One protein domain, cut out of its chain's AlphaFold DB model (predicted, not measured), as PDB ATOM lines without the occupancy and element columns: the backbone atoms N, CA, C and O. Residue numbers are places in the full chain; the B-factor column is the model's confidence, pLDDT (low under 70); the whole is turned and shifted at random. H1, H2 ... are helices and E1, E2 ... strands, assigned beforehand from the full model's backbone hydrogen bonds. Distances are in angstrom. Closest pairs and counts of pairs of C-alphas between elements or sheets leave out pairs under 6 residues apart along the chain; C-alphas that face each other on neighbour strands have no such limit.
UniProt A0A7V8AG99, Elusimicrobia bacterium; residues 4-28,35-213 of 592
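AT A GLANCE: This is residues 4 to 28 and 35 to 213 of the 592 residues of a protein of Elusimicrobia bacterium (UniProt A0A7V8AG99). Picture a curled sheet of five strands, like part of a barrel, with three helices, H2, H3 and H4, covering one face. The long helix H6 packs on H4 near the E5 edge, H1 packs beside E2 at the sheet's level, and the small H5 lies near one end of H6. You have 204 printed residues, with six named helices and five named strands in the order H1 E1 E2 H2 E3 H3 E4 H4 E5 H5 H6. The sheet's order is E1 E2 E3 E4 E5, mixed, and the class is mixed, helices and strands. The whole is compact, with a radius of gyration of the C-alphas of 16.6 A and spans of 47 by 38 by 37 A.

HOW THE PARTS SIT: Start at the strongly twisted sheet, where E1, residues 41 to 44, and E2, residues 50 to 57, form an antiparallel hairpin with N 53 and O 41 at 2.8 A. E2 is parallel to E3, residues 102 to 106, with N 104 and O 54 at 2.8 A. E3 is parallel to E4, residues 136 to 140, with N 138 and O 103 at 2.8 A. E4 is parallel to the edge strand E5, residues 159 to 161, with N 139 and O 159 at 3.0 A. On one face look for H2, residues 84 to 96, H3, residues 113 to 130, and H4, residues 147 to 156, at heights over the sheet of 10.0, 10.0 and 10.3 A. They make two layers with the sheet, and E2, H2, E3; E3, H3, E4; and E4, H4, E5 are strand-helix-strand units, parallel neighbour strands joined through a helix, with right-handed crossovers. H3 touches H2 at a steep tilt of 43 degrees, closest at C-alphas 84 and 123, 4.2 A. H3 touches H4 at a shallow tilt of 26 degrees, closest at C-alphas 121 and 153, 5.8 A. H6, residues 181 to 204, touches H4 with residues 187 to 195 alone, closest at C-alphas 150 and 187, 6.6 A, and only grazes the sheet. H5, residues 169 to 175, is close to H6 but not clearly touching, its C-alpha 169 lying 6.2 A from C-alpha 181. H1, residues 4 to 14, is at the sheet's level, its closest C-alpha to E2 being Thr 11, 5.1 A from Ile 56. In H1, H2, H3, H4 and H5 every O i to N i+4 pair is within hydrogen-bond range; in H6, 18 of 20 are.

IN THESE COORDINATES: Find C-alpha 4 at (-50.944, 1.453, -34.668), where H1 begins. E2 runs 21.3 A, H2 18.4 A and H3 24.9 A. H6 runs 35.1 A to C-alpha 204 at (-26.123, -29.470, -11.376).

THE WHOLE: C-alphas 76 and 204 are the two farthest apart, 52.5 A. Residues 29 to 34 are not printed, and C-alphas 28 and 35 stand 17.0 A apart across the cut. The link E2 to H2 is long, with 26 residues. The model's pLDDT is under 70 at residues 17 to 28 and 35 to 51.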
ATOM      1  N   ARG A   4     -50.023   2.287 -33.884       93.88
ATOM      2  CA  ARG A   4     -50.944   1.453 -34.668       93.88
ATOM      3  C   ARG A   4     -50.391   1.239 -36.074       93.88
ATOM      4  O   ARG A   4     -50.239   0.100 -36.506       93.88
ATOM      5  N   ARG A   5     -49.979   2.320 -36.737       93.81
ATOM      6  CA  ARG A   5     -49.400   2.264 -38.083       93.81
ATOM      7  C   ARG A   5     -48.047   1.545 -38.104       93.81
ATOM      8  O   ARG A   5     -47.741   0.846 -39.074       93.81
ATOM      9  N   LYS A   6     -47.255   1.641 -37.022       95.69
ATOM     10  CA  LYS A   6     -46.051   0.807 -36.843       95.69
ATOM     11  C   LYS A   6     -46.412  -0.681 -36.800       95.69
ATOM     12  O   LYS A   6     -45.784  -1.460 -37.510       95.69
ATOM     13  N   ILE A   7     -47.415  -1.081 -36.009       93.19
ATOM     14  CA  ILE A   7     -47.862  -2.481 -35.912       93.19
ATOM     15  C   ILE A   7     -48.317  -3.000 -37.274       93.19
ATOM     16  O   ILE A   7     -47.851  -4.060 -37.684       93.19
ATOM     17  N   GLU A   8     -49.166  -2.260 -37.987       91.88
ATOM     18  CA  GLU A   8     -49.663  -2.653 -39.314       91.88
ATOM     19  C   GLU A   8     -48.495  -2.907 -40.284       91.88
ATOM     20  O   GLU A   8     -48.376  -3.985 -40.872       91.88
ATOM     21  N   THR A   9     -47.553  -1.963 -40.350       92.62
ATOM     22  CA  THR A   9     -46.363  -2.041 -41.215       92.62
ATOM     23  C   THR A   9     -45.463  -3.233 -40.860       92.62
ATOM     24  O   THR A   9     -45.081  -4.032 -41.719       92.62
ATOM     25  N   LEU A  10     -45.114  -3.373 -39.580       93.69
ATOM     26  CA  LEU A  10     -44.131  -4.355 -39.113       93.69
ATOM     27  C   LEU A  10     -44.685  -5.775 -39.082       93.69
ATOM     28  O   LEU A  10     -43.947  -6.737 -39.292       93.69
ATOM     29  N   THR A  11     -45.987  -5.912 -38.868       87.88
ATOM     30  CA  THR A  11     -46.675  -7.201 -38.898       87.88
ATOM     31  C   THR A  11     -46.846  -7.692 -40.335       87.88
ATOM     32  O   THR A  11     -46.571  -8.862 -40.620       87.88
ATOM     33  N   ALA A  12     -47.189  -6.796 -41.269       84.00
ATOM     34  CA  ALA A  12     -47.269  -7.123 -42.691       84.00
ATOM     35  C   ALA A  12     -45.920  -7.609 -43.251       84.00
ATOM     36  O   ALA A  12     -45.881  -8.583 -44.004       84.00
ATOM     37  N   GLY A  13     -44.806  -6.992 -42.837       79.44
ATOM     38  CA  GLY A  13     -43.454  -7.443 -43.192       79.44
ATOM     39  C   GLY A  13     -43.048  -8.770 -42.533       79.44
ATOM     40  O   GLY A  13     -42.219  -9.501 -43.081       79.44
ATOM     41  N   ALA A  14     -43.635  -9.115 -41.381       79.94
ATOM     42  CA  ALA A  14     -43.350 -10.356 -40.663       79.94
ATOM     43  C   ALA A  14     -44.050 -11.579 -41.274       79.94
ATOM     44  O   ALA A  14     -43.598 -12.706 -41.065       79.94
ATOM     45  N   LYS A  15     -45.172 -11.403 -41.990       75.94
ATOM     46  CA  LYS A  15     -46.084 -12.505 -42.352       75.94
ATOM     47  C   LYS A  15     -45.402 -13.670 -43.084       75.94
ATOM     48  O   LYS A  15     -45.717 -14.816 -42.788       75.94
ATOM     49  N   TYR A  16     -44.387 -13.398 -43.906       72.94
ATOM     50  CA  TYR A  16     -43.648 -14.403 -44.686       72.94
ATOM     51  C   TYR A  16     -42.681 -15.294 -43.877       72.94
ATOM     52  O   TYR A  16     -42.166 -16.270 -44.411       72.94
ATOM     53  N   ASP A  17     -42.421 -14.998 -42.598       67.31
ATOM     54  CA  ASP A  17     -41.548 -15.823 -41.746       67.31
ATOM     55  C   ASP A  17     -42.316 -17.042 -41.172       67.31
ATOM     56  O   ASP A  17     -43.242 -16.909 -40.371       67.31
ATOM     57  N   ALA A  18     -41.966 -18.260 -41.575       59.50
ATOM     58  CA  ALA A  18     -42.622 -19.499 -41.159       59.50
ATOM     59  C   ALA A  18     -42.137 -20.047 -39.801       59.50
ATOM     60  O   ALA A  18     -42.674 -21.057 -39.335       59.50
ATOM     61  N   SER A  19     -41.192 -19.386 -39.119       55.84
ATOM     62  CA  SER A  19     -40.537 -19.872 -37.884       55.84
ATOM     63  C   SER A  19     -41.467 -20.053 -36.665       55.84
ATOM     64  O   SER A  19     -41.038 -20.491 -35.598       55.84
ATOM     65  N   CYS A  20     -42.763 -19.761 -36.815       51.22
ATOM     66  CA  CYS A  20     -43.834 -19.971 -35.835       51.22
ATOM     67  C   CYS A  20     -45.035 -20.756 -36.403       51.22
ATOM     68  O   CYS A  20     -46.174 -20.573 -35.970       51.22
ATOM     69  N   ALA A  21     -44.802 -21.635 -37.383       46.81
ATOM     70  CA  ALA A  21     -45.835 -22.527 -37.904       46.81
ATOM     71  C   ALA A  21     -46.109 -23.723 -36.964       46.81
ATOM     72  O   ALA A  21     -45.195 -24.347 -36.410       46.81
ATOM     73  N   SER A  22     -47.380 -24.112 -36.845       38.38
ATOM     74  CA  SER A  22     -47.903 -25.159 -35.951       38.38
ATOM     75  C   SER A  22     -47.554 -26.617 -36.313       38.38
ATOM     76  O   SER A  22     -48.087 -27.533 -35.683       38.38
ATOM     77  N   SER A  23     -46.650 -26.884 -37.260       31.42
ATOM     78  CA  SER A  23     -46.246 -28.251 -37.641       31.42
ATOM     79  C   SER A  23     -45.218 -28.891 -36.687       31.42
ATOM     80  O   SER A  23     -44.050 -29.044 -37.018       31.42
ATOM     81  N   GLY A  24     -45.619 -29.285 -35.474       31.64
ATOM     82  CA  GLY A  24     -44.661 -29.956 -34.582       31.64
ATOM     83  C   GLY A  24     -45.147 -30.351 -33.198       31.64
ATOM     84  O   GLY A  24     -44.356 -30.301 -32.260       31.64
ATOM     85  N   SER A  25     -46.421 -30.712 -33.029       30.08
ATOM     86  CA  SER A  25     -46.869 -31.166 -31.711       30.08
ATOM     87  C   SER A  25     -46.374 -32.573 -31.408       30.08
ATOM     88  O   SER A  25     -46.566 -33.475 -32.217       30.08
ATOM     89  N   THR A  26     -45.910 -32.796 -30.181       28.47
ATOM     90  CA  THR A  26     -45.822 -34.124 -29.547       28.47
ATOM     91  C   THR A  26     -47.195 -34.786 -29.360       28.47
ATOM     92  O   THR A  26     -47.274 -35.962 -29.004       28.47
ATOM     93  N   ARG A  27     -48.292 -34.066 -29.646       29.50
ATOM     94  CA  ARG A  27     -49.614 -34.669 -29.814       29.50
ATOM     95  C   ARG A  27     -49.675 -35.447 -31.141       29.50
ATOM     96  O   ARG A  27     -49.286 -34.934 -32.192       29.50
ATOM     97  N   PRO A  28     -50.182 -36.680 -31.131       28.56
ATOM     98  CA  PRO A  28     -50.313 -37.469 -32.348       28.56
ATOM     99  C   PRO A  28     -51.358 -36.818 -33.269       28.56
ATOM    100  O   PRO A  28     -52.271 -36.152 -32.801       28.56
ATOM    101  N   GLN A  35     -52.029 -22.837 -39.868       36.22
ATOM    102  CA  GLN A  35     -52.402 -21.900 -38.804       36.22
ATOM    103  C   GLN A  35     -53.779 -22.203 -38.177       36.22
ATOM    104  O   GLN A  35     -54.791 -22.316 -38.866       36.22
ATOM    105  N   ARG A  36     -53.818 -22.347 -36.842       39.91
ATOM    106  CA  ARG A  36     -55.024 -22.764 -36.092       39.91
ATOM    107  C   ARG A  36     -56.109 -21.684 -36.047       39.91
ATOM    108  O   ARG A  36     -57.276 -22.018 -35.882       39.91
ATOM    109  N   VAL A  37     -55.730 -20.417 -36.192       36.31
ATOM    110  CA  VAL A  37     -56.610 -19.247 -36.307       36.31
ATOM    111  C   VAL A  37     -55.861 -18.240 -37.196       36.31
ATOM    112  O   VAL A  37     -54.655 -18.080 -36.988       36.31
ATOM    113  N   PRO A  38     -56.505 -17.572 -38.178       38.59
ATOM    114  CA  PRO A  38     -55.949 -16.362 -38.789       38.59
ATOM    115  C   PRO A  38     -55.517 -15.402 -37.681       38.59
ATOM    116  O   PRO A  38     -56.113 -15.421 -36.610       38.59
ATOM    117  N   GLY A  39     -54.458 -14.629 -37.878       45.81
ATOM    118  CA  GLY A  39     -54.080 -13.640 -36.870       45.81
ATOM    119  C   GLY A  39     -53.140 -14.102 -35.746       45.81
ATOM    120  O   GLY A  39     -52.637 -13.262 -35.008       45.81
ATOM    121  N   CYS A  40     -52.873 -15.406 -35.562       50.38
ATOM    122  CA  CYS A  40     -52.049 -15.897 -34.441       50.38
ATOM    123  C   CYS A  40     -51.016 -16.952 -34.857       50.38
ATOM    124  O   CYS A  40     -51.354 -18.042 -35.324       50.38
ATOM    125  N   CYS A  41     -49.737 -16.658 -34.609       57.06
ATOM    126  CA  CYS A  41     -48.645 -17.606 -34.821       57.06
ATOM    127  C   CYS A  41     -48.499 -18.568 -33.636       57.06
ATOM    128  O   CYS A  41     -48.677 -18.157 -32.491       57.06
ATOM    129  N   HIS A  42     -48.154 -19.839 -33.882       56.09
ATOM    130  CA  HIS A  42     -48.100 -20.862 -32.835       56.09
ATOM    131  C   HIS A  42     -46.734 -21.534 -32.707       56.09
ATOM    132  O   HIS A  42     -46.216 -22.107 -33.663       56.09
ATOM    133  N   SER A  43     -46.187 -21.567 -31.493       51.50
ATOM    134  CA  SER A  43     -44.950 -22.304 -31.191       51.50
ATOM    135  C   SER A  43     -45.159 -23.347 -30.097       51.50
ATOM    136  O   SER A  43     -46.272 -23.512 -29.596       51.50
ATOM    137  N   TRP A  44     -44.096 -24.076 -29.759       46.53
ATOM    138  CA  TRP A  44     -44.101 -25.111 -28.730       46.53
ATOM    139  C   TRP A  44     -43.041 -24.822 -27.669       46.53
ATOM    140  O   TRP A  44     -41.847 -24.731 -27.982       46.53
ATOM    141  N   SER A  45     -43.489 -24.692 -26.420       50.78
ATOM    142  CA  SER A  45     -42.625 -24.553 -25.246       50.78
ATOM    143  C   SER A  45     -41.883 -25.857 -24.935       50.78
ATOM    144  O   SER A  45     -42.206 -26.919 -25.473       50.78
ATOM    145  N   ALA A  46     -40.878 -25.787 -24.057       39.03
ATOM    146  CA  ALA A  46     -40.062 -26.943 -23.670       39.03
ATOM    147  C   ALA A  46     -40.884 -28.103 -23.068       39.03
ATOM    148  O   ALA A  46     -40.534 -29.265 -23.246       39.03
ATOM    149  N   ASP A  47     -42.009 -27.793 -22.420       44.66
ATOM    150  CA  ASP A  47     -42.962 -28.763 -21.862       44.66
ATOM    151  C   ASP A  47     -44.007 -29.268 -22.881       44.66
ATOM    152  O   ASP A  47     -44.938 -29.988 -22.524       44.66
ATOM    153  N   GLY A  48     -43.874 -28.897 -24.158       47.03
ATOM    154  CA  GLY A  48     -44.747 -29.367 -25.230       47.03
ATOM    155  C   GLY A  48     -46.132 -28.717 -25.255       47.03
ATOM    156  O   GLY A  48     -47.035 -29.265 -25.891       47.03
ATOM    157  N   ARG A  49     -46.335 -27.555 -24.614       53.91
ATOM    158  CA  ARG A  49     -47.554 -26.750 -24.806       53.91
ATOM    159  C   ARG A  49     -47.479 -25.943 -26.099       53.91
ATOM    160  O   ARG A  49     -46.433 -25.412 -26.453       53.91
ATOM    161  N   CYS A  50     -48.610 -25.832 -26.792       62.44
ATOM    162  CA  CYS A  50     -48.748 -24.901 -27.907       62.44
ATOM    163  C   CYS A  50     -49.018 -23.505 -27.353       62.44
ATOM    164  O   CYS A  50     -49.925 -23.377 -26.538       62.44
ATOM    165  N   VAL A  51     -48.293 -22.504 -27.838       66.06
ATOM    166  CA  VAL A  51     -48.408 -21.104 -27.406       66.06
ATOM    167  C   VAL A  51     -48.848 -20.219 -28.569       66.06
ATOM    168  O   VAL A  51     -48.347 -20.427 -29.673       66.06
ATOM    169  N   SER A  52     -49.776 -19.274 -28.382       80.75
ATOM    170  CA  SER A  52     -50.006 -18.185 -29.357       80.75
ATOM    171  C   SER A  52     -48.991 -17.057 -29.154       80.75
ATOM    172  O   SER A  52     -48.681 -16.705 -28.020       80.75
ATOM    173  N   LEU A  53     -48.436 -16.503 -30.230       86.56
ATOM    174  CA  LEU A  53     -47.363 -15.510 -30.163       86.56
ATOM    175  C   LEU A  53     -47.740 -14.211 -30.874       86.56
ATOM    176  O   LEU A  53     -48.254 -14.248 -31.994       86.56
ATOM    177  N   LEU A  54     -47.381 -13.078 -30.262       91.38
ATOM    178  CA  LEU A  54     -47.214 -11.806 -30.962       91.38
ATOM    179  C   LEU A  54     -46.012 -11.951 -31.886       91.38
ATOM    180  O   LEU A  54     -44.874 -11.927 -31.427       91.38
ATOM    181  N   LYS A  55     -46.261 -12.152 -33.177       91.19
ATOM    182  CA  LYS A  55     -45.206 -12.188 -34.185       91.19
ATOM    183  C   LYS A  55     -45.061 -10.818 -34.821       91.19
ATOM    184  O   LYS A  55     -45.899 -10.424 -35.624       91.19
ATOM    185  N   ILE A  56     -43.971 -10.137 -34.509       92.88
ATOM    186  CA  ILE A  56     -43.729  -8.787 -35.005       92.88
ATOM    187  C   ILE A  56     -42.252  -8.589 -35.343       92.88
ATOM    188  O   ILE A  56     -41.369  -9.241 -34.776       92.88
ATOM    189  N   LEU A  57     -41.988  -7.704 -36.302       95.94
ATOM    190  CA  LEU A  57     -40.644  -7.192 -36.539       95.94
ATOM    191  C   LEU A  57     -40.359  -6.045 -35.566       95.94
ATOM    192  O   LEU A  57     -41.199  -5.167 -35.404       95.94
ATOM    193  N   LEU A  58     -39.161  -5.998 -34.981       97.75
ATOM    194  CA  LEU A  58     -38.660  -4.790 -34.321       97.75
ATOM    195  C   LEU A  58     -38.604  -3.637 -35.335       97.75
ATOM    196  O   LEU A  58     -39.052  -2.526 -35.059       97.75
ATOM    197  N   THR A  59     -38.084  -3.916 -36.531       97.50
ATOM    198  CA  THR A  59     -38.101  -2.991 -37.660       97.50
ATOM    199  C   THR A  59     -38.171  -3.718 -38.994       97.50
ATOM    200  O   THR A  59     -37.707  -4.851 -39.121       97.50
ATOM    201  N   ASN A  60     -38.725  -3.053 -40.004       95.69
ATOM    202  CA  ASN A  60     -38.565  -3.439 -41.398       95.69
ATOM    203  C   ASN A  60     -37.449  -2.649 -42.100       95.69
ATOM    204  O   ASN A  60     -37.238  -2.879 -43.282       95.69
ATOM    205  N   LEU A  61     -36.729  -1.743 -41.428       95.62
ATOM    206  CA  LEU A  61     -35.494  -1.153 -41.953       95.62
ATOM    207  C   LEU A  61     -34.454  -2.257 -42.129       95.62
ATOM    208  O   LEU A  61     -34.237  -3.065 -41.224       95.62
ATOM    209  N   CYS A  62     -33.819  -2.300 -43.294       95.69
ATOM    210  CA  CYS A  62     -32.796  -3.287 -43.588       95.69
ATOM    211  C   CYS A  62     -31.704  -2.670 -44.454       95.69
ATOM    212  O   CYS A  62     -32.011  -2.094 -45.492       95.69
ATOM    213  N   VAL A  63     -30.444  -2.838 -44.055       95.81
ATOM    214  CA  VAL A  63     -29.273  -2.466 -44.862       95.81
ATOM    215  C   VAL A  63     -28.938  -3.506 -45.941       95.81
ATOM    216  O   VAL A  63     -28.127  -3.225 -46.820       95.81
ATOM    217  N   TYR A  64     -29.562  -4.690 -45.897       94.56
ATOM    218  CA  TYR A  64     -29.345  -5.784 -46.854       94.56
ATOM    219  C   TYR A  64     -30.348  -5.764 -48.005       94.56
ATOM    220  O   TYR A  64     -31.503  -5.364 -47.819       94.56
ATOM    221  N   ASP A  65     -29.936  -6.286 -49.163       93.75
ATOM    222  CA  ASP A  65     -30.738  -6.310 -50.383       93.75
ATOM    223  C   ASP A  65     -31.114  -7.719 -50.878       93.75
ATOM    224  O   ASP A  65     -31.047  -8.044 -52.067       93.75
ATOM    225  N   CYS A  66     -31.528  -8.586 -49.946       93.69
ATOM    226  CA  CYS A  66     -31.930  -9.957 -50.264       93.69
ATOM    227  C   CYS A  66     -33.077  -9.977 -51.291       93.69
ATOM    228  O   CYS A  66     -34.161  -9.458 -51.017       93.69
ATOM    229  N   ALA A  67     -32.872 -10.644 -52.429       93.38
ATOM    230  CA  ALA A  67     -33.784 -10.656 -53.574       93.38
ATOM    231  C   ALA A  67     -35.216 -11.053 -53.183       93.38
ATOM    232  O   ALA A  67     -36.177 -10.414 -53.600       93.38
ATOM    233  N   TYR A  68     -35.349 -12.084 -52.342       90.56
ATOM    234  CA  TYR A  68     -36.621 -12.672 -51.898       90.56
ATOM    235  C   TYR A  68     -37.340 -11.882 -50.793       90.56
ATOM    236  O   TYR A  68     -38.431 -12.270 -50.376       90.56
ATOM    237  N   CYS A  69     -36.723 -10.837 -50.231       91.56
ATOM    238  CA  CYS A  69     -37.218 -10.198 -49.017       91.56
ATOM    239  C   CYS A  69     -37.965  -8.900 -49.322       91.56
ATOM    240  O   CYS A  69     -37.383  -7.948 -49.829       91.56
ATOM    241  N   VAL A  70     -39.224  -8.803 -48.883       90.62
ATOM    242  CA  VAL A  70     -40.010  -7.558 -48.985       90.62
ATOM    243  C   VAL A  70     -39.378  -6.386 -48.231       90.62
ATOM    244  O   VAL A  70     -39.551  -5.239 -48.625       90.62
ATOM    245  N   ASN A  71     -38.601  -6.674 -47.182       93.00
ATOM    246  CA  ASN A  71     -37.958  -5.664 -46.342       93.00
ATOM    247  C   ASN A  71     -36.579  -5.233 -46.865       93.00
ATOM    248  O   ASN A  71     -35.911  -4.455 -46.185       93.00
ATOM    249  N   ARG A  72     -36.132  -5.725 -48.029       92.94
ATOM    250  CA  ARG A  72     -34.832  -5.373 -48.620       92.94
ATOM    251  C   ARG A  72     -34.664  -3.857 -48.770       92.94
ATOM    252  O   ARG A  72     -35.664  -3.145 -48.903       92.94
ATOM    253  N   ARG A  73     -33.428  -3.352 -48.739       94.31
ATOM    254  CA  ARG A  73     -33.160  -1.900 -48.764       94.31
ATOM    255  C   ARG A  73     -33.754  -1.202 -49.989       94.31
ATOM    256  O   ARG A  73     -34.216  -0.076 -49.862       94.31
ATOM    257  N   SER A  74     -33.785  -1.877 -51.141       92.81
ATOM    258  CA  SER A  74     -34.285  -1.305 -52.397       92.81
ATOM    259  C   SER A  74     -35.815  -1.331 -52.535       92.81
ATOM    260  O   SER A  74     -36.347  -0.815 -53.513       92.81
ATOM    261  N   SER A  75     -36.548  -1.909 -51.575       90.56
ATOM    262  CA  SER A  75     -38.015  -1.826 -51.548       90.56
ATOM    263  C   SER A  75     -38.494  -0.443 -51.112       90.56
ATOM    264  O   SER A  75     -38.199  -0.000 -49.997       90.56
ATOM    265  N   ASP A  76     -39.339   0.183 -51.924       88.19
ATOM    266  CA  ASP A  76     -40.052   1.403 -51.547       88.19
ATOM    267  C   ASP A  76     -41.317   1.055 -50.746       88.19
ATOM    268  O   ASP A  76     -42.385   0.767 -51.283       88.19
ATOM    269  N   THR A  77     -41.162   0.964 -49.426       87.94
ATOM    270  CA  THR A  77     -42.257   0.674 -48.490       87.94
ATOM    271  C   THR A  77     -42.116   1.545 -47.247       87.94
ATOM    272  O   THR A  77     -40.984   1.851 -46.852       87.94
ATOM    273  N   PRO A  78     -43.225   1.922 -46.579       92.81
ATOM    274  CA  PRO A  78     -43.160   2.646 -45.316       92.81
ATOM    275  C   PRO A  78     -42.264   1.919 -44.314       92.81
ATOM    276  O   PRO A  78     -42.417   0.716 -44.090       92.81
ATOM    277  N   ARG A  79     -41.323   2.641 -43.703       94.75
ATOM    278  CA  ARG A  79     -40.387   2.072 -42.731       94.75
ATOM    279  C   ARG A  79     -40.754   2.470 -41.310       94.75
ATOM    280  O   ARG A  79     -41.119   3.612 -41.037       94.75
ATOM    281  N   ALA A  80     -40.651   1.510 -40.405       96.94
ATOM    282  CA  ALA A  80     -40.981   1.664 -38.999       96.94
ATOM    283  C   ALA A  80     -39.925   0.981 -38.128       96.94
ATOM    284  O   ALA A  80     -39.340  -0.032 -38.511       96.94
ATOM    285  N   LEU A  81     -39.704   1.523 -36.936       97.50
ATOM    286  CA  LEU A  81     -38.870   0.946 -35.887       97.50
ATOM    287  C   LEU A  81     -39.631   1.085 -34.568       97.50
ATOM    288  O   LEU A  81     -40.098   2.177 -34.221       97.50
ATOM    289  N   LEU A  82     -39.789  -0.032 -33.866       98.25
ATOM    290  CA  LEU A  82     -40.266  -0.058 -32.491       98.25
ATOM    291  C   LEU A  82     -39.082   0.115 -31.545       98.25
ATOM    292  O   LEU A  82     -38.004  -0.440 -31.756       98.25
ATOM    293  N   THR A  83     -39.304   0.867 -30.479       98.25
ATOM    294  CA  THR A  83     -38.392   0.916 -29.337       98.25
ATOM    295  C   THR A  83     -38.543  -0.347 -28.477       98.25
ATOM    296  O   THR A  83     -39.601  -0.989 -28.499       98.25
ATOM    297  N   PRO A  84     -37.525  -0.711 -27.673       98.50
ATOM    298  CA  PRO A  84     -37.639  -1.808 -26.714       98.50
ATOM    299  C   PRO A  84     -38.839  -1.678 -25.760       98.50
ATOM    300  O   PRO A  84     -39.488  -2.682 -25.465       98.50
ATOM    301  N   ASP A  85     -39.168  -0.456 -25.328       98.31
ATOM    302  CA  ASP A  85     -40.322  -0.176 -24.465       98.31
ATOM    303  C   ASP A  85     -41.659  -0.373 -25.188       98.31
ATOM    304  O   ASP A  85     -42.580  -0.957 -24.618       98.31
ATOM    305  N   GLU A  86     -41.769   0.024 -26.461       98.00
ATOM    306  CA  GLU A  86     -42.971  -0.246 -27.264       98.00
ATOM    307  C   GLU A  86     -43.203  -1.756 -27.439       98.00
ATOM    308  O   GLU A  86     -44.334  -2.221 -27.296       98.00
ATOM    309  N   VAL A  87     -42.147  -2.541 -27.701       98.25
ATOM    310  CA  VAL A  87     -42.251  -4.010 -27.817       98.25
ATOM    311  C   VAL A  87     -42.671  -4.639 -26.487       98.25
ATOM    312  O   VAL A  87     -43.567  -5.491 -26.461       98.25
ATOM    313  N   ALA A  88     -42.041  -4.233 -25.381       98.25
ATOM    314  CA  ALA A  88     -42.337  -4.768 -24.057       98.25
ATOM    315  C   ALA A  88     -43.767  -4.417 -23.612       98.25
ATOM    316  O   ALA A  88     -44.520  -5.310 -23.213       98.25
ATOM    317  N   GLY A  89     -44.174  -3.154 -23.765       96.88
ATOM    318  CA  GLY A  89     -45.517  -2.674 -23.440       96.88
ATOM    319  C   GLY A  89     -46.602  -3.390 -24.242       96.88
ATOM    320  O   GLY A  89     -47.529  -3.945 -23.653       96.88
ATOM    321  N   LEU A  90     -46.436  -3.485 -25.568       96.44
ATOM    322  CA  LEU A  90     -47.382  -4.185 -26.443       96.44
ATOM    323  C   LEU A  90     -47.536  -5.662 -26.056       96.44
ATOM    324  O   LEU A  90     -48.650  -6.181 -25.970       96.44
ATOM    325  N   THR A  91     -46.415  -6.333 -25.775       96.75
ATOM    326  CA  THR A  91     -46.413  -7.737 -25.344       96.75
ATOM    327  C   THR A  91     -47.174  -7.909 -24.028       96.75
ATOM    328  O   THR A  91     -47.997  -8.816 -23.907       96.75
ATOM    329  N   MET A  92     -46.945  -7.033 -23.045       95.88
ATOM    330  CA  MET A  92     -47.621  -7.099 -21.747       95.88
ATOM    331  C   MET A  92     -49.119  -6.804 -21.853       95.88
ATOM    332  O   MET A  92     -49.925  -7.522 -21.253       95.88
ATOM    333  N   ASP A  93     -49.504  -5.797 -22.637       94.81
ATOM    334  CA  ASP A  93     -50.904  -5.413 -22.814       94.81
ATOM    335  C   ASP A  93     -51.714  -6.520 -23.507       94.81
ATOM    336  O   ASP A  93     -52.814  -6.847 -23.049       94.81
ATOM    337  N   PHE A  94     -51.156  -7.163 -24.540       94.62
ATOM    338  CA  PHE A  94     -51.781  -8.308 -25.213       94.62
ATOM    339  C   PHE A  94     -51.782  -9.572 -24.344       94.62
ATOM    340  O   PHE A  94     -52.744 -10.345 -24.358       94.62
ATOM    341  N   TYR A  95     -50.732  -9.796 -23.551       93.44
ATOM    342  CA  TYR A  95     -50.651 -10.959 -22.670       93.44
ATOM    343  C   TYR A  95     -51.707 -10.934 -21.563       93.44
ATOM    344  O   TYR A  95     -52.379 -11.946 -21.336       93.44
ATOM    345  N   ARG A  96     -51.883  -9.782 -20.898       92.38
ATOM    346  CA  ARG A  96     -52.871  -9.593 -19.819       92.38
ATOM    347  C   ARG A  96     -54.305  -9.821 -20.294       92.38
ATOM    348  O   ARG A  96     -55.135 -10.284 -19.524       92.38
ATOM    349  N   ARG A  97     -54.579  -9.563 -21.573       93.00
ATOM    350  CA  ARG A  97     -55.896  -9.764 -22.201       93.00
ATOM    351  C   ARG A  97     -56.115 -11.172 -22.742       93.00
ATOM    352  O   ARG A  97     -57.180 -11.482 -23.274       93.00
ATOM    353  N   ASN A  98     -55.116 -12.040 -22.578       91.69
ATOM    354  CA  ASN A  98     -55.078 -13.388 -23.133       91.69
ATOM    355  C   ASN A  98     -55.191 -13.410 -24.671       91.69
ATOM    356  O   ASN A  98     -55.738 -14.350 -25.242       91.69
ATOM    357  N   TYR A  99     -54.666 -12.378 -25.342       90.38
ATOM    358  CA  TYR A  99     -54.557 -12.330 -26.806       90.38
ATOM    359  C   TYR A  99     -53.386 -13.201 -27.285       90.38
ATOM    360  O   TYR A  99     -53.496 -13.976 -28.236       90.38
ATOM    361  N   ILE A 100     -52.272 -13.134 -26.553       90.31
ATOM    362  CA  ILE A 100     -51.031 -13.867 -26.832       90.31
ATOM    363  C   ILE A 100     -50.536 -14.581 -25.578       90.31
ATOM    364  O   ILE A 100     -50.805 -14.142 -24.467       90.31
ATOM    365  N   GLU A 101     -49.749 -15.638 -25.739       88.69
ATOM    366  CA  GLU A 101     -49.018 -16.356 -24.682       88.69
ATOM    367  C   GLU A 101     -47.509 -16.097 -24.699       88.69
ATOM    368  O   GLU A 101     -46.787 -16.561 -23.813       88.69
ATOM    369  N   GLY A 102     -47.034 -15.345 -25.688       92.56
ATOM    370  CA  GLY A 102     -45.627 -15.044 -25.858       92.56
ATOM    371  C   GLY A 102     -45.336 -14.059 -26.982       92.56
ATOM    372  O   GLY A 102     -46.236 -13.611 -27.688       92.56
ATOM    373  N   LEU A 103     -44.053 -13.770 -27.161       94.50
ATOM    374  CA  LEU A 103     -43.483 -12.908 -28.184       94.50
ATOM    375  C   LEU A 103     -42.630 -13.745 -29.144       94.50
ATOM    376  O   LEU A 103     -41.799 -14.541 -28.713       94.50
ATOM    377  N   PHE A 104     -42.812 -13.540 -30.444       94.12
ATOM    378  CA  PHE A 104     -41.852 -13.889 -31.484       94.12
ATOM    379  C   PHE A 104     -41.313 -12.579 -32.059       94.12
ATOM    380  O   PHE A 104     -42.033 -11.874 -32.769       94.12
ATOM    381  N   LEU A 105     -40.061 -12.252 -31.738       95.69
ATOM    382  CA  LEU A 105     -39.416 -11.026 -32.194       95.69
ATOM    383  C   LEU A 105     -38.369 -11.355 -33.257       95.69
ATOM    384  O   LEU A 105     -37.412 -12.096 -33.020       95.69
ATOM    385  N   SER A 106     -38.569 -10.776 -34.432       95.19
ATOM    386  CA  SER A 106     -37.648 -10.806 -35.567       95.19
ATOM    387  C   SER A 106     -37.327  -9.369 -35.979       95.19
ATOM    388  O   SER A 106     -37.843  -8.429 -35.377       95.19
ATOM    389  N   SER A 107     -36.463  -9.159 -36.967       96.06
ATOM    390  CA  SER A 107     -36.132  -7.811 -37.430       96.06
ATOM    391  C   SER A 107     -35.486  -7.822 -38.817       96.06
ATOM    392  O   SER A 107     -34.850  -8.804 -39.203       96.06
ATOM    393  N   GLY A 108     -35.625  -6.717 -39.552       95.38
ATOM    394  CA  GLY A 108     -34.624  -6.285 -40.529       95.38
ATOM    395  C   GLY A 108     -33.376  -5.733 -39.828       95.38
ATOM    396  O   GLY A 108     -33.358  -5.601 -38.605       95.38
ATOM    397  N   VAL A 109     -32.324  -5.426 -40.585       96.50
ATOM    398  CA  VAL A 109     -31.047  -4.933 -40.039       96.50
ATOM    399  C   VAL A 109     -30.977  -3.410 -40.167       96.50
ATOM    400  O   VAL A 109     -30.647  -2.905 -41.233       96.50
ATOM    401  N   ALA A 110     -31.296  -2.665 -39.107       93.88
ATOM    402  CA  ALA A 110     -31.479  -1.207 -39.189       93.88
ATOM    403  C   ALA A 110     -30.188  -0.420 -39.490       93.88
ATOM    404  O   ALA A 110     -30.220   0.563 -40.221       93.88
ATOM    405  N   ARG A 111     -29.065  -0.831 -38.886       95.31
ATOM    406  CA  ARG A 111     -27.757  -0.152 -38.970       95.31
ATOM    407  C   ARG A 111     -26.634  -1.169 -39.109       95.31
ATOM    408  O   ARG A 111     -25.871  -1.136 -40.062       95.31
ATOM    409  N   SER A 112     -26.571  -2.092 -38.160       96.94
ATOM    410  CA  SER A 112     -25.670  -3.240 -38.161       96.94
ATOM    411  C   SER A 112     -26.367  -4.425 -37.488       96.94
ATOM    412  O   SER A 112     -27.352  -4.212 -36.762       96.94
ATOM    413  N   PRO A 113     -25.882  -5.663 -37.708       96.69
ATOM    414  CA  PRO A 113     -26.340  -6.832 -36.964       96.69
ATOM    415  C   PRO A 113     -26.337  -6.610 -35.452       96.69
ATOM    416  O   PRO A 113     -27.347  -6.879 -34.805       96.69
ATOM    417  N   ASP A 114     -25.257  -6.033 -34.920       97.88
ATOM    418  CA  ASP A 114     -25.094  -5.769 -33.487       97.88
ATOM    419  C   ASP A 114     -26.133  -4.789 -32.963       97.88
ATOM    420  O   ASP A 114     -26.889  -5.129 -32.058       97.88
ATOM    421  N   TYR A 115     -26.263  -3.621 -33.599       98.44
ATOM    422  CA  TYR A 115     -27.208  -2.589 -33.170       98.44
ATOM    423  C   TYR A 115     -28.649  -3.117 -33.119       98.44
ATOM    424  O   TYR A 115     -29.404  -2.854 -32.185       98.44
ATOM    425  N   THR A 116     -29.056  -3.888 -34.130       98.12
ATOM    426  CA  THR A 116     -30.393  -4.497 -34.139       98.12
ATOM    427  C   THR A 116     -30.534  -5.571 -33.060       98.12
ATOM    428  O   THR A 116     -31.555  -5.612 -32.372       98.12
ATOM    429  N   MET A 117     -29.524  -6.424 -32.887       98.19
ATOM    430  CA  MET A 117     -29.551  -7.487 -31.887       98.19
ATOM    431  C   MET A 117     -29.591  -6.921 -30.457       98.19
ATOM    432  O   MET A 117     -30.356  -7.419 -29.633       98.19
ATOM    433  N   GLU A 118     -28.861  -5.839 -30.178       98.62
ATOM    434  CA  GLU A 118     -28.893  -5.107 -28.906       98.62
ATOM    435  C   GLU A 118     -30.299  -4.603 -28.564       98.62
ATOM    436  O   GLU A 118     -30.777  -4.818 -27.450       98.62
ATOM    437  N   LEU A 119     -31.010  -4.001 -29.526       98.69
ATOM    438  CA  LEU A 119     -32.391  -3.546 -29.326       98.69
ATOM    439  C   LEU A 119     -33.354  -4.713 -29.060       98.69
ATOM    440  O   LEU A 119     -34.214  -4.626 -28.178       98.69
ATOM    441  N   MET A 120     -33.204  -5.824 -29.789       98.62
ATOM    442  CA  MET A 120     -34.011  -7.029 -29.570       98.62
ATOM    443  C   MET A 120     -33.759  -7.638 -28.181       98.62
ATOM    444  O   MET A 120     -34.708  -8.016 -27.489       98.62
ATOM    445  N   ILE A 121     -32.496  -7.696 -27.747       98.56
ATOM    446  CA  ILE A 121     -32.108  -8.162 -26.408       98.56
ATOM    447  C   ILE A 121     -32.642  -7.215 -25.338       98.56
ATOM    448  O   ILE A 121     -33.161  -7.686 -24.329       98.56
ATOM    449  N   ALA A 122     -32.576  -5.899 -25.548       98.75
ATOM    450  CA  ALA A 122     -33.113  -4.918 -24.612       98.75
ATOM    451  C   ALA A 122     -34.618  -5.124 -24.379       98.75
ATOM    452  O   ALA A 122     -35.059  -5.120 -23.230       98.75
ATOM    453  N   ALA A 123     -35.395  -5.391 -25.436       98.62
ATOM    454  CA  ALA A 123     -36.821  -5.702 -25.319       98.62
ATOM    455  C   ALA A 123     -37.065  -6.996 -24.516       98.62
ATOM    456  O   ALA A 123     -37.902  -7.031 -23.612       98.62
ATOM    457  N   ALA A 124     -36.303  -8.058 -24.798       98.31
ATOM    458  CA  ALA A 124     -36.412  -9.324 -24.069       98.31
ATOM    459  C   ALA A 124     -35.989  -9.196 -22.596       98.31
ATOM    460  O   ALA A 124     -36.661  -9.727 -21.709       98.31
ATOM    461  N   ARG A 125     -34.922  -8.442 -22.315       98.25
ATOM    462  CA  ARG A 125     -34.456  -8.144 -20.957       98.25
ATOM    463  C   ARG A 125     -35.507  -7.365 -20.176       98.25
ATOM    464  O   ARG A 125     -35.807  -7.755 -19.053       98.25
ATOM    465  N   LYS A 126     -36.112  -6.329 -20.769       98.50
ATOM    466  CA  LYS A 126     -37.228  -5.575 -20.169       98.50
ATOM    467  C   LYS A 126     -38.379  -6.493 -19.781       98.50
ATOM    468  O   LYS A 126     -38.848  -6.465 -18.644       98.50
ATOM    469  N   LEU A 127     -38.784  -7.380 -20.690       97.81
ATOM    470  CA  LEU A 127     -39.820  -8.370 -20.402       97.81
ATOM    471  C   LEU A 127     -39.443  -9.274 -19.223       97.81
ATOM    472  O   LEU A 127     -40.254  -9.455 -18.320       97.81
ATOM    473  N   ARG A 128     -38.226  -9.823 -19.189       95.50
ATOM    474  CA  ARG A 128     -37.804 -10.765 -18.136       95.50
ATOM    475  C   ARG A 128     -37.535 -10.119 -16.782       95.50
ATOM    476  O   ARG A 128     -37.934 -10.683 -15.767       95.50
ATOM    477  N   VAL A 129     -36.853  -8.981 -16.768       96.06
ATOM    478  CA  VAL A 129     -36.309  -8.363 -15.552       96.06
ATOM    479  C   VAL A 129     -37.281  -7.338 -14.975       96.06
ATOM    480  O   VAL A 129     -37.630  -7.428 -13.800       96.06
ATOM    481  N   GLU A 130     -37.758  -6.400 -15.795       96.19
ATOM    482  CA  GLU A 130     -38.610  -5.291 -15.340       96.19
ATOM    483  C   GLU A 130     -40.069  -5.748 -15.199       96.19
ATOM    484  O   GLU A 130     -40.673  -5.611 -14.136       96.19
ATOM    485  N   HIS A 131     -40.627  -6.375 -16.240       94.75
ATOM    486  CA  HIS A 131     -42.032  -6.804 -16.246       94.75
ATOM    487  C   HIS A 131     -42.276  -8.195 -15.648       94.75
ATOM    488  O   HIS A 131     -43.433  -8.588 -15.480       94.75
ATOM    489  N   LYS A 132     -41.212  -8.956 -15.349       93.38
ATOM    490  CA  LYS A 132     -41.282 -10.349 -14.865       93.38
ATOM    491  C   LYS A 132     -42.198 -11.228 -15.728       93.38
ATOM    492  O   LYS A 132     -42.926 -12.079 -15.219       93.38
ATOM    493  N   PHE A 133     -42.179 -10.997 -17.039       93.31
ATOM    494  CA  PHE A 133     -43.024 -11.658 -18.022       93.31
ATOM    495  C   PHE A 133     -42.780 -13.174 -18.010       93.31
ATOM    496  O   PHE A 133     -41.688 -13.615 -18.387       93.31
ATOM    497  N   PRO A 134     -43.782 -13.990 -17.630       89.56
ATOM    498  CA  PRO A 134     -43.634 -15.441 -17.552       89.56
ATOM    499  C   PRO A 134     -44.013 -16.139 -18.869       89.56
ATOM    500  O   PRO A 134     -44.002 -17.367 -18.945       89.56
ATOM    501  N   GLY A 135     -44.427 -15.372 -19.885       90.06
ATOM    502  CA  GLY A 135     -44.806 -15.897 -21.190       90.06
ATOM    503  C   GLY A 135     -43.601 -16.287 -22.041       90.06
ATOM    504  O   GLY A 135     -42.446 -16.042 -21.693       90.06
ATOM    505  N   TYR A 136     -43.890 -16.909 -23.178       92.62
ATOM    506  CA  TYR A 136     -42.867 -17.453 -24.062       92.62
ATOM    507  C   TYR A 136     -42.151 -16.344 -24.855       92.62
ATOM    508  O   TYR A 136     -42.813 -15.442 -25.355       92.62
ATOM    509  N   ILE A 137     -40.831 -16.397 -25.022       95.38
ATOM    510  CA  ILE A 137     -40.069 -15.479 -25.885       95.38
ATOM    511  C   ILE A 137     -39.262 -16.284 -26.903       95.38
ATOM    512  O   ILE A 137     -38.423 -17.108 -26.545       95.38
ATOM    513  N   HIS A 138     -39.479 -16.003 -28.184       95.19
ATOM    514  CA  HIS A 138     -38.660 -16.482 -29.290       95.19
ATOM    515  C   HIS A 138     -37.944 -15.299 -29.931       95.19
ATOM    516  O   HIS A 138     -38.600 -14.410 -30.474       95.19
ATOM    517  N   LEU A 139     -36.612 -15.301 -29.886       96.31
ATOM    518  CA  LEU A 139     -35.787 -14.303 -30.571       96.31
ATOM    519  C   LEU A 139     -35.144 -14.868 -31.834       96.31
ATOM    520  O   LEU A 139     -34.588 -15.970 -31.833       96.31
ATOM    521  N   LYS A 140     -35.178 -14.091 -32.913       95.94
ATOM    522  CA  LYS A 140     -34.367 -14.360 -34.097       95.94
ATOM    523  C   LYS A 140     -32.991 -13.719 -33.929       95.94
ATOM    524  O   LYS A 140     -32.903 -12.518 -33.701       95.94
ATOM    525  N   ILE A 141     -31.934 -14.510 -34.054       96.69
ATOM    526  CA  ILE A 141     -30.567 -13.995 -34.087       96.69
ATOM    527  C   ILE A 141     -30.317 -13.395 -35.464       96.69
ATOM    528  O   ILE A 141     -30.622 -14.024 -36.485       96.69
ATOM    529  N   ILE A 142     -29.762 -12.186 -35.490       95.38
ATOM    530  CA  ILE A 142     -29.368 -11.518 -36.726       95.38
ATOM    531  C   ILE A 142     -28.003 -12.067 -37.165       95.38
ATOM    532  O   ILE A 142     -27.036 -11.921 -36.420       95.38
ATOM    533  N   PRO A 143     -27.892 -12.708 -38.347       92.50
ATOM    534  CA  PRO A 143     -26.614 -13.226 -38.825       92.50
ATOM    535  C   PRO A 143     -25.542 -12.135 -38.896       92.50
ATOM    536  O   PRO A 143     -25.803 -11.036 -39.390       92.50
ATOM    537  N   GLY A 144     -24.339 -12.473 -38.430       89.88
ATOM    538  CA  GLY A 144     -23.199 -11.556 -38.373       89.88
ATOM    539  C   GLY A 144     -23.105 -10.693 -37.111       89.88
ATOM    540  O   GLY A 144     -22.244  -9.823 -37.084       89.88
ATOM    541  N   CYS A 145     -23.953 -10.901 -36.094       94.69
ATOM    542  CA  CYS A 145     -23.785 -10.222 -34.808       94.69
ATOM    543  C   CYS A 145     -22.656 -10.824 -33.952       94.69
ATOM    544  O   CYS A 145     -22.266 -11.983 -34.130       94.69
ATOM    545  N   ASP A 146     -22.152 -10.030 -33.008       96.31
ATOM    546  CA  ASP A 146     -21.117 -10.417 -32.058       96.31
ATOM    547  C   ASP A 146     -21.540 -11.629 -31.219       96.31
ATOM    548  O   ASP A 146     -22.692 -11.781 -30.792       96.31
ATOM    549  N   ARG A 147     -20.563 -12.488 -30.926       95.62
ATOM    550  CA  ARG A 147     -20.763 -13.731 -30.176       95.62
ATOM    551  C   ARG A 147     -21.405 -13.485 -28.810       95.62
ATOM    552  O   ARG A 147     -22.265 -14.260 -28.405       95.62
ATOM    553  N   ARG A 148     -21.060 -12.402 -28.109       96.81
ATOM    554  CA  ARG A 148     -21.636 -12.080 -26.793       96.81
ATOM    555  C   ARG A 148     -23.131 -11.786 -26.886       96.81
ATOM    556  O   ARG A 148     -23.882 -12.130 -25.975       96.81
ATOM    557  N   LEU A 149     -23.581 -11.186 -27.988       97.94
ATOM    558  CA  LEU A 149     -24.998 -10.902 -28.217       97.94
ATOM    559  C   LEU A 149     -25.789 -12.191 -28.473       97.94
ATOM    560  O   LEU A 149     -26.924 -12.306 -28.015       97.94
ATOM    561  N   VAL A 150     -25.186 -13.182 -29.136       97.12
ATOM    562  CA  VAL A 150     -25.792 -14.511 -29.331       97.12
ATOM    563  C   VAL A 150     -26.088 -15.185 -27.985       97.12
ATOM    564  O   VAL A 150     -27.210 -15.647 -27.765       97.12
ATOM    565  N   ASP A 151     -25.126 -15.178 -27.059       95.69
ATOM    566  CA  ASP A 151     -25.301 -15.777 -25.728       95.69
ATOM    567  C   ASP A 151     -26.314 -14.999 -24.875       95.69
ATOM    568  O   ASP A 151     -27.197 -15.590 -24.249       95.69
ATOM    569  N   LEU A 152     -26.257 -13.661 -24.902       96.75
ATOM    570  CA  LEU A 152     -27.231 -12.813 -24.207       96.75
ATOM    571  C   LEU A 152     -28.660 -13.042 -24.715       96.75
ATOM    572  O   LEU A 152     -29.602 -13.071 -23.922       96.75
ATOM    573  N   ALA A 153     -28.843 -13.243 -26.020       97.25
ATOM    574  CA  ALA A 153     -30.147 -13.571 -26.585       97.25
ATOM    575  C   ALA A 153     -30.684 -14.902 -26.038       97.25
ATOM    576  O   ALA A 153     -31.861 -14.989 -25.678       97.25
ATOM    577  N   ALA A 154     -29.825 -15.922 -25.944       96.06
ATOM    578  CA  ALA A 154     -30.192 -17.235 -25.422       96.06
ATOM    579  C   ALA A 154     -30.547 -17.204 -23.925       96.06
ATOM    580  O   ALA A 154     -31.405 -17.971 -23.493       96.06
ATOM    581  N   LEU A 155     -29.952 -16.291 -23.150       95.12
ATOM    582  CA  LEU A 155     -30.254 -16.103 -21.729       95.12
ATOM    583  C   LEU A 155     -31.672 -15.554 -21.482       95.12
ATOM    584  O   LEU A 155     -32.349 -15.962 -20.538       95.12
ATOM    585  N   TYR A 156     -32.135 -14.616 -22.315       96.38
ATOM    586  CA  TYR A 156     -33.441 -13.966 -22.121       96.38
ATOM    587  C   TYR A 156     -34.593 -14.639 -22.886       96.38
ATOM    588  O   TYR A 156     -35.763 -14.450 -22.529       96.38
ATOM    589  N   ALA A 157     -34.291 -15.437 -23.914       96.12
ATOM    590  CA  ALA A 157     -35.281 -16.127 -24.734       96.12
ATOM    591  C   ALA A 157     -35.562 -17.565 -24.262       96.12
ATOM    592  O   ALA A 157     -34.688 -18.269 -23.767       96.12
ATOM    593  N   ASP A 158     -36.786 -18.045 -24.490       93.50
ATOM    594  CA  ASP A 158     -37.103 -19.472 -24.362       93.50
ATOM    595  C   ASP A 158     -36.595 -20.267 -25.564       93.50
ATOM    596  O   ASP A 158     -36.198 -21.419 -25.424       93.50
ATOM    597  N   ARG A 159     -36.627 -19.671 -26.757       94.06
ATOM    598  CA  ARG A 159     -36.152 -20.272 -28.008       94.06
ATOM    599  C   ARG A 159     -35.433 -19.225 -28.835       94.06
ATOM    600  O   ARG A 159     -35.834 -18.064 -28.870       94.06
ATOM    601  N   VAL A 160     -34.420 -19.666 -29.561       95.62
ATOM    602  CA  VAL A 160     -33.698 -18.831 -30.518       95.62
ATOM    603  C   VAL A 160     -33.773 -19.429 -31.916       95.62
ATOM    604  O   VAL A 160     -33.963 -20.636 -32.089       95.62
ATOM    605  N   SER A 161     -33.648 -18.598 -32.943       94.88
ATOM    606  CA  SER A 161     -33.524 -19.090 -34.315       94.88
ATOM    607  C   SER A 161     -32.591 -18.255 -35.162       94.88
ATOM    608  O   SER A 161     -32.615 -17.032 -35.077       94.88
ATOM    609  N   VAL A 162     -31.850 -18.919 -36.041       94.56
ATOM    610  CA  VAL A 162     -31.032 -18.283 -37.078       94.56
ATOM    611  C   VAL A 162     -31.551 -18.776 -38.418       94.56
ATOM    612  O   VAL A 162     -31.630 -19.986 -38.626       94.56
ATOM    613  N   ASN A 163     -31.940 -17.878 -39.321       91.06
ATOM    614  CA  ASN A 163     -32.450 -18.307 -40.621       91.06
ATOM    615  C   ASN A 163     -31.308 -18.511 -41.614       91.06
ATOM    616  O   ASN A 163     -30.583 -17.569 -41.926       91.06
ATOM    617  N   ILE A 164     -31.217 -19.732 -42.142       91.19
ATOM    618  CA  ILE A 164     -30.356 -20.063 -43.277       91.19
ATOM    619  C   ILE A 164     -30.945 -19.487 -44.571       91.19
ATOM    620  O   ILE A 164     -30.209 -18.947 -45.391       91.19
ATOM    621  N   GLU A 165     -32.275 -19.522 -44.707       89.69
ATOM    622  CA  GLU A 165     -33.085 -19.085 -45.855       89.69
ATOM    623  C   GLU A 165     -32.826 -19.875 -47.143       89.69
ATOM    624  O   GLU A 165     -33.786 -20.293 -47.782       89.69
ATOM    625  N   LEU A 166     -31.571 -20.122 -47.524       92.94
ATOM    626  CA  LEU A 166     -31.210 -20.760 -48.789       92.94
ATOM    627  C   LEU A 166     -30.341 -22.006 -48.580       92.94
ATOM    628  O   LEU A 166     -29.405 -21.951 -47.784       92.94
ATOM    629  N   PRO A 167     -30.614 -23.128 -49.274       91.12
ATOM    630  CA  PRO A 167     -29.968 -24.399 -48.940       91.12
ATOM    631  C   PRO A 167     -28.477 -24.476 -49.302       91.12
ATOM    632  O   PRO A 167     -27.738 -25.204 -48.641       91.12
ATOM    633  N   SER A 168     -28.016 -23.751 -50.328       92.38
ATOM    634  CA  SER A 168     -26.611 -23.767 -50.760       92.38
ATOM    635  C   SER A 168     -25.918 -22.409 -50.626       92.38
ATOM    636  O   SER A 168     -26.550 -21.352 -50.658       92.38
ATOM    637  N   ALA A 169     -24.585 -22.444 -50.525       91.88
ATOM    638  CA  ALA A 169     -23.751 -21.243 -50.505       91.88
ATOM    639  C   ALA A 169     -23.871 -20.434 -51.807       91.88
ATOM    640  O   ALA A 169     -24.010 -19.218 -51.744       91.88
ATOM    641  N   ALA A 170     -23.911 -21.108 -52.962       93.12
ATOM    642  CA  ALA A 170     -24.068 -20.459 -54.264       93.12
ATOM    643  C   ALA A 170     -25.403 -19.700 -54.369       93.12
ATOM    644  O   ALA A 170     -25.451 -18.560 -54.832       93.12
ATOM    645  N   SER A 171     -26.499 -20.297 -53.889       94.69
ATOM    646  CA  SER A 171     -27.791 -19.605 -53.835       94.69
ATOM    647  C   SER A 171     -27.778 -18.437 -52.855       94.69
ATOM    648  O   SER A 171     -28.351 -17.394 -53.169       94.69
ATOM    649  N   LEU A 172     -27.130 -18.596 -51.695       93.25
ATOM    650  CA  LEU A 172     -26.999 -17.533 -50.699       93.25
ATOM    651  C   LEU A 172     -26.269 -16.316 -51.272       93.25
ATOM    652  O   LEU A 172     -26.810 -15.219 -51.208       93.25
ATOM    653  N   GLU A 173     -25.113 -16.523 -51.897       92.88
ATOM    654  CA  GLU A 173     -24.325 -15.467 -52.541       92.88
ATOM    655  C   GLU A 173     -25.125 -14.747 -53.635       92.88
ATOM    656  O   GLU A 173     -25.183 -13.520 -53.682       92.88
ATOM    657  N   ARG A 174     -25.842 -15.508 -54.468       93.88
ATOM    658  CA  ARG A 174     -26.635 -14.959 -55.572       93.88
ATOM    659  C   ARG A 174     -27.831 -14.123 -55.104       93.88
ATOM    660  O   ARG A 174     -28.125 -13.072 -55.679       93.88
ATOM    661  N   LEU A 175     -28.571 -14.607 -54.107       94.25
ATOM    662  CA  LEU A 175     -29.865 -14.037 -53.705       94.25
ATOM    663  C   LEU A 175     -29.798 -13.159 -52.451       94.25
ATOM    664  O   LEU A 175     -30.742 -12.417 -52.188       94.25
ATOM    665  N   ALA A 176     -28.736 -13.245 -51.659       93.50
ATOM    666  CA  ALA A 176     -28.535 -12.470 -50.439       93.50
ATOM    667  C   ALA A 176     -27.030 -12.215 -50.213       93.50
ATOM    668  O   ALA A 176     -26.472 -12.736 -49.247       93.50
ATOM    669  N   PRO A 177     -26.378 -11.425 -51.087       88.88
ATOM    670  CA  PRO A 177     -24.918 -11.286 -51.121       88.88
ATOM    671  C   PRO A 177     -24.319 -10.714 -49.830       88.88
ATOM    672  O   PRO A 177     -23.175 -11.005 -49.500       88.88
ATOM    673  N   GLU A 178     -25.082  -9.941 -49.053       91.75
ATOM    674  CA  GLU A 178     -24.626  -9.417 -47.759       91.75
ATOM    675  C   GLU A 178     -24.631 -10.467 -46.634       91.75
ATOM    676  O   GLU A 178     -24.186 -10.188 -45.520       91.75
ATOM    677  N   LYS A 179     -25.141 -11.679 -46.887       90.81
ATOM    678  CA  LYS A 179     -25.121 -12.795 -45.936       90.81
ATOM    679  C   LYS A 179     -24.051 -13.803 -46.334       90.81
ATOM    680  O   LYS A 179     -23.996 -14.255 -47.470       90.81
ATOM    681  N   SER A 180     -23.271 -14.251 -45.355       90.12
ATOM    682  CA  SER A 180     -22.308 -15.337 -45.537       90.12
ATOM    683  C   SER A 180     -22.768 -16.614 -44.837       90.12
ATOM    684  O   SER A 180     -23.434 -16.577 -43.799       90.12
ATOM    685  N   ARG A 181     -22.370 -17.768 -45.385       90.25
ATOM    686  CA  ARG A 181     -22.617 -19.081 -44.768       90.25
ATOM    687  C   ARG A 181     -22.063 -19.131 -43.343       90.25
ATOM    688  O   ARG A 181     -22.746 -19.589 -42.430       90.25
ATOM    689  N   ASP A 182     -20.850 -18.627 -43.152       90.50
ATOM    690  CA  ASP A 182     -20.188 -18.570 -41.849       90.50
ATOM    691  C   ASP A 182     -20.932 -17.676 -40.857       90.50
ATOM    692  O   ASP A 182     -21.108 -18.068 -39.703       90.50
ATOM    693  N   GLY A 183     -21.427 -16.518 -41.304       89.25
ATOM    694  CA  GLY A 183     -22.214 -15.599 -40.480       89.25
ATOM    695  C   GLY A 183     -23.545 -16.185 -40.000       89.25
ATOM    696  O   GLY A 183     -24.117 -15.683 -39.035       89.25
ATOM    697  N   VAL A 184     -24.026 -17.254 -40.642       92.12
ATOM    698  CA  VAL A 184     -25.218 -18.007 -40.231       92.12
ATOM    699  C   VAL A 184     -24.848 -19.219 -39.372       92.12
ATOM    700  O   VAL A 184     -25.416 -19.405 -38.298       92.12
ATOM    701  N   LEU A 185     -23.903 -20.052 -39.820       92.88
ATOM    702  CA  LEU A 185     -23.598 -21.325 -39.162       92.88
ATOM    703  C   LEU A 185     -22.803 -21.161 -37.859       92.88
ATOM    704  O   LEU A 185     -23.036 -21.930 -36.928       92.88
ATOM    705  N   LYS A 186     -21.903 -20.170 -37.754       93.69
ATOM    706  CA  LYS A 186     -21.109 -19.941 -36.530       93.69
ATOM    707  C   LYS A 186     -21.995 -19.590 -35.323       93.69
ATOM    708  O   LYS A 186     -21.846 -20.262 -34.303       93.69
ATOM    709  N   PRO A 187     -22.964 -18.653 -35.417       94.81
ATOM    710  CA  PRO A 187     -23.920 -18.425 -34.334       94.81
ATOM    711  C   PRO A 187     -24.734 -19.670 -33.967       94.81
ATOM    712  O   PRO A 187     -24.982 -19.908 -32.792       94.81
ATOM    713  N   MET A 188     -25.134 -20.495 -34.942       95.75
ATOM    714  CA  MET A 188     -25.885 -21.727 -34.657       95.75
ATOM    715  C   MET A 188     -25.045 -22.770 -33.910       95.75
ATOM    716  O   MET A 188     -25.562 -23.433 -33.012       95.75
ATOM    717  N   ALA A 189     -23.765 -22.917 -34.264       95.69
ATOM    718  CA  ALA A 189     -22.830 -23.782 -33.545       95.69
ATOM    719  C   ALA A 189     -22.620 -23.291 -32.111       95.69
ATOM    720  O   ALA A 189     -22.838 -24.049 -31.174       95.69
ATOM    721  N   GLN A 190     -22.349 -21.995 -31.939       95.31
ATOM    722  CA  GLN A 190     -22.240 -21.387 -30.616       95.31
ATOM    723  C   GLN A 190     -23.503 -21.612 -29.774       95.31
ATOM    724  O   GLN A 190     -23.410 -21.997 -28.615       95.31
ATOM    725  N   LEU A 191     -24.694 -21.428 -30.350       95.75
ATOM    726  CA  LEU A 191     -25.948 -21.701 -29.651       95.75
ATOM    727  C   LEU A 191     -26.098 -23.170 -29.252       95.75
ATOM    728  O   LEU A 191     -26.705 -23.442 -28.221       95.75
ATOM    729  N   ALA A 192     -25.596 -24.113 -30.052       95.81
ATOM    730  CA  ALA A 192     -25.648 -25.530 -29.703       95.81
ATOM    731  C   ALA A 192     -24.845 -25.781 -28.422       95.81
ATOM    732  O   ALA A 192     -25.382 -26.370 -27.482       95.81
ATOM    733  N   ASP A 193     -23.628 -25.237 -28.368       95.38
ATOM    734  CA  ASP A 193     -22.732 -25.340 -27.219       95.38
ATOM    735  C   ASP A 193     -23.325 -24.639 -25.985       95.38
ATOM    736  O   ASP A 193     -23.453 -25.252 -24.925       95.38
ATOM    737  N   SER A 194     -23.788 -23.390 -26.127       95.06
ATOM    738  CA  SER A 194     -24.367 -22.604 -25.026       95.06
ATOM    739  C   SER A 194     -25.646 -23.236 -24.458       95.06
ATOM    740  O   SER A 194     -25.874 -23.205 -23.246       95.06
ATOM    741  N   ILE A 195     -26.495 -23.831 -25.307       94.75
ATOM    742  CA  ILE A 195     -27.717 -24.523 -24.866       94.75
ATOM    743  C   ILE A 195     -27.373 -25.808 -24.112       94.75
ATOM    744  O   ILE A 195     -28.029 -26.110 -23.112       94.75
ATOM    745  N   GLU A 196     -26.392 -26.581 -24.580       94.00
ATOM    746  CA  GLU A 196     -26.003 -27.813 -23.896       94.00
ATOM    747  C   GLU A 196     -25.315 -27.512 -22.560       94.00
ATOM    748  O   GLU A 196     -25.745 -28.040 -21.534       94.00
ATOM    749  N   ALA A 197     -24.382 -26.557 -22.531       93.62
ATOM    750  CA  ALA A 197     -23.753 -26.084 -21.299       93.62
ATOM    751  C   ALA A 197     -24.794 -25.598 -20.273       93.62
ATOM    752  O   ALA A 197     -24.776 -26.018 -19.115       93.62
ATOM    753  N   GLY A 198     -25.776 -24.794 -20.699       93.38
ATOM    754  CA  GLY A 198     -26.847 -24.324 -19.814       93.38
ATOM    755  C   GLY A 198     -27.770 -25.443 -19.307       93.38
ATOM    756  O   GLY A 198     -28.296 -25.369 -18.192       93.38
ATOM    757  N   ARG A 199     -27.972 -26.517 -20.086       91.50
ATOM    758  CA  ARG A 199     -28.700 -27.710 -19.614       91.50
ATOM    759  C   ARG A 199     -27.907 -28.475 -18.567       91.50
ATOM    760  O   ARG A 199     -28.497 -28.895 -17.572       91.50
ATOM    761  N   GLU A 200     -26.615 -28.677 -18.790       93.44
ATOM    762  CA  GLU A 200     -25.734 -29.340 -17.831       93.44
ATOM    763  C   GLU A 200     -25.647 -28.557 -16.522       93.44
ATOM    764  O   GLU A 200     -25.802 -29.135 -15.444       93.44
ATOM    765  N   GLU A 201     -25.500 -27.236 -16.605       93.25
ATOM    766  CA  GLU A 201     -25.485 -26.361 -15.439       93.25
ATOM    767  C   GLU A 201     -26.794 -26.466 -14.648       93.25
ATOM    768  O   GLU A 201     -26.765 -26.657 -13.433       93.25
ATOM    769  N   ARG A 202     -27.952 -26.471 -15.323       91.00
ATOM    770  CA  ARG A 202     -29.253 -26.670 -14.663       91.00
ATOM    771  C   ARG A 202     -29.448 -28.049 -14.047       91.00
ATOM    772  O   ARG A 202     -30.181 -28.162 -13.064       91.00
ATOM    773  N   ARG A 203     -28.827 -29.094 -14.605       91.94
ATOM    774  CA  ARG A 203     -28.816 -30.428 -13.981       91.94
ATOM    775  C   ARG A 203     -28.029 -30.414 -12.669       91.94
ATOM    776  O   ARG A 203     -28.429 -31.102 -11.739       91.94
ATOM    777  N   ARG A 204     -26.950 -29.626 -12.589       94.12
ATOM    778  CA  ARG A 204     -26.123 -29.470 -11.376       94.12
ATOM    779  C   ARG A 204     -26.750 -28.512 -10.358       94.12
ATOM    780  O   ARG A 204     -26.714 -28.777  -9.163       94.12
ATOM    781  N   SER A 205     -27.343 -27.416 -10.825       94.38
ATOM    782  CA  SER A 205     -27.976 -26.384 -10.005       94.38
ATOM    783  C   SER A 205     -29.322 -25.973 -10.608       94.38
ATOM    784  O   SER A 205     -29.364 -25.200 -11.568       94.38
ATOM    785  N   PRO A 206     -30.459 -26.393 -10.022       89.50
ATOM    786  CA  PRO A 206     -31.789 -26.004 -10.503       89.50
ATOM    787  C   PRO A 206     -32.046 -24.486 -10.518       89.50
ATOM    788  O   PRO A 206     -32.986 -24.028 -11.172       89.50
ATOM    789  N   LYS A 207     -31.226 -23.708  -9.795       90.62
ATOM    790  CA  LYS A 207     -31.280 -22.239  -9.737       90.62
ATOM    791  C   LYS A 207     -30.516 -21.556 -10.876       90.62
ATOM    792  O   LYS A 207     -30.674 -20.348 -11.035       90.62
ATOM    793  N   ALA A 208     -29.717 -22.291 -11.653       89.94
ATOM    794  CA  ALA A 208     -28.965 -21.726 -12.767       89.94
ATOM    795  C   ALA A 208     -29.903 -21.059 -13.798       89.94
ATOM    796  O   ALA A 208     -31.023 -21.549 -14.038       89.94
ATOM    797  N   PRO A 209     -29.495 -19.939 -14.419       87.88
ATOM    798  CA  PRO A 209     -30.285 -19.297 -15.462       87.88
ATOM    799  C   PRO A 209     -30.609 -20.273 -16.606       87.88
ATOM    800  O   PRO A 209     -29.818 -21.159 -16.923       87.88
ATOM    801  N   PRO A 210     -31.809 -20.208 -17.204       88.44
ATOM    802  CA  PRO A 210     -32.097 -21.000 -18.391       88.44
ATOM    803  C   PRO A 210     -31.343 -20.428 -19.601       88.44
ATOM    804  O   PRO A 210     -31.237 -19.215 -19.744       88.44
ATOM    805  N   CYS A 211     -30.879 -21.301 -20.492       93.50
ATOM    806  CA  CYS A 211     -30.300 -20.925 -21.782       93.50
ATOM    807  C   CYS A 211     -31.149 -21.547 -22.892       93.50
ATOM    808  O   CYS A 211     -31.107 -22.765 -23.085       93.50
ATOM    809  N   ALA A 212     -31.998 -20.734 -23.534       94.19
ATOM    810  CA  ALA A 212     -32.949 -21.119 -24.580       94.19
ATOM    811  C   ALA A 212     -33.510 -22.551 -24.401       94.19
ATOM    812  O   ALA A 212     -33.244 -23.438 -25.219       94.19
ATOM    813  N   PRO A 213     -34.278 -22.831 -23.326       90.31
ATOM    814  CA  PRO A 213     -34.735 -24.181 -22.973       90.31
ATOM    815  C   PRO A 213     -35.576 -24.864 -24.067       90.31
ATOM    816  O   PRO A 213     -35.592 -26.092 -24.178       90.31
TER     817      PRO A 213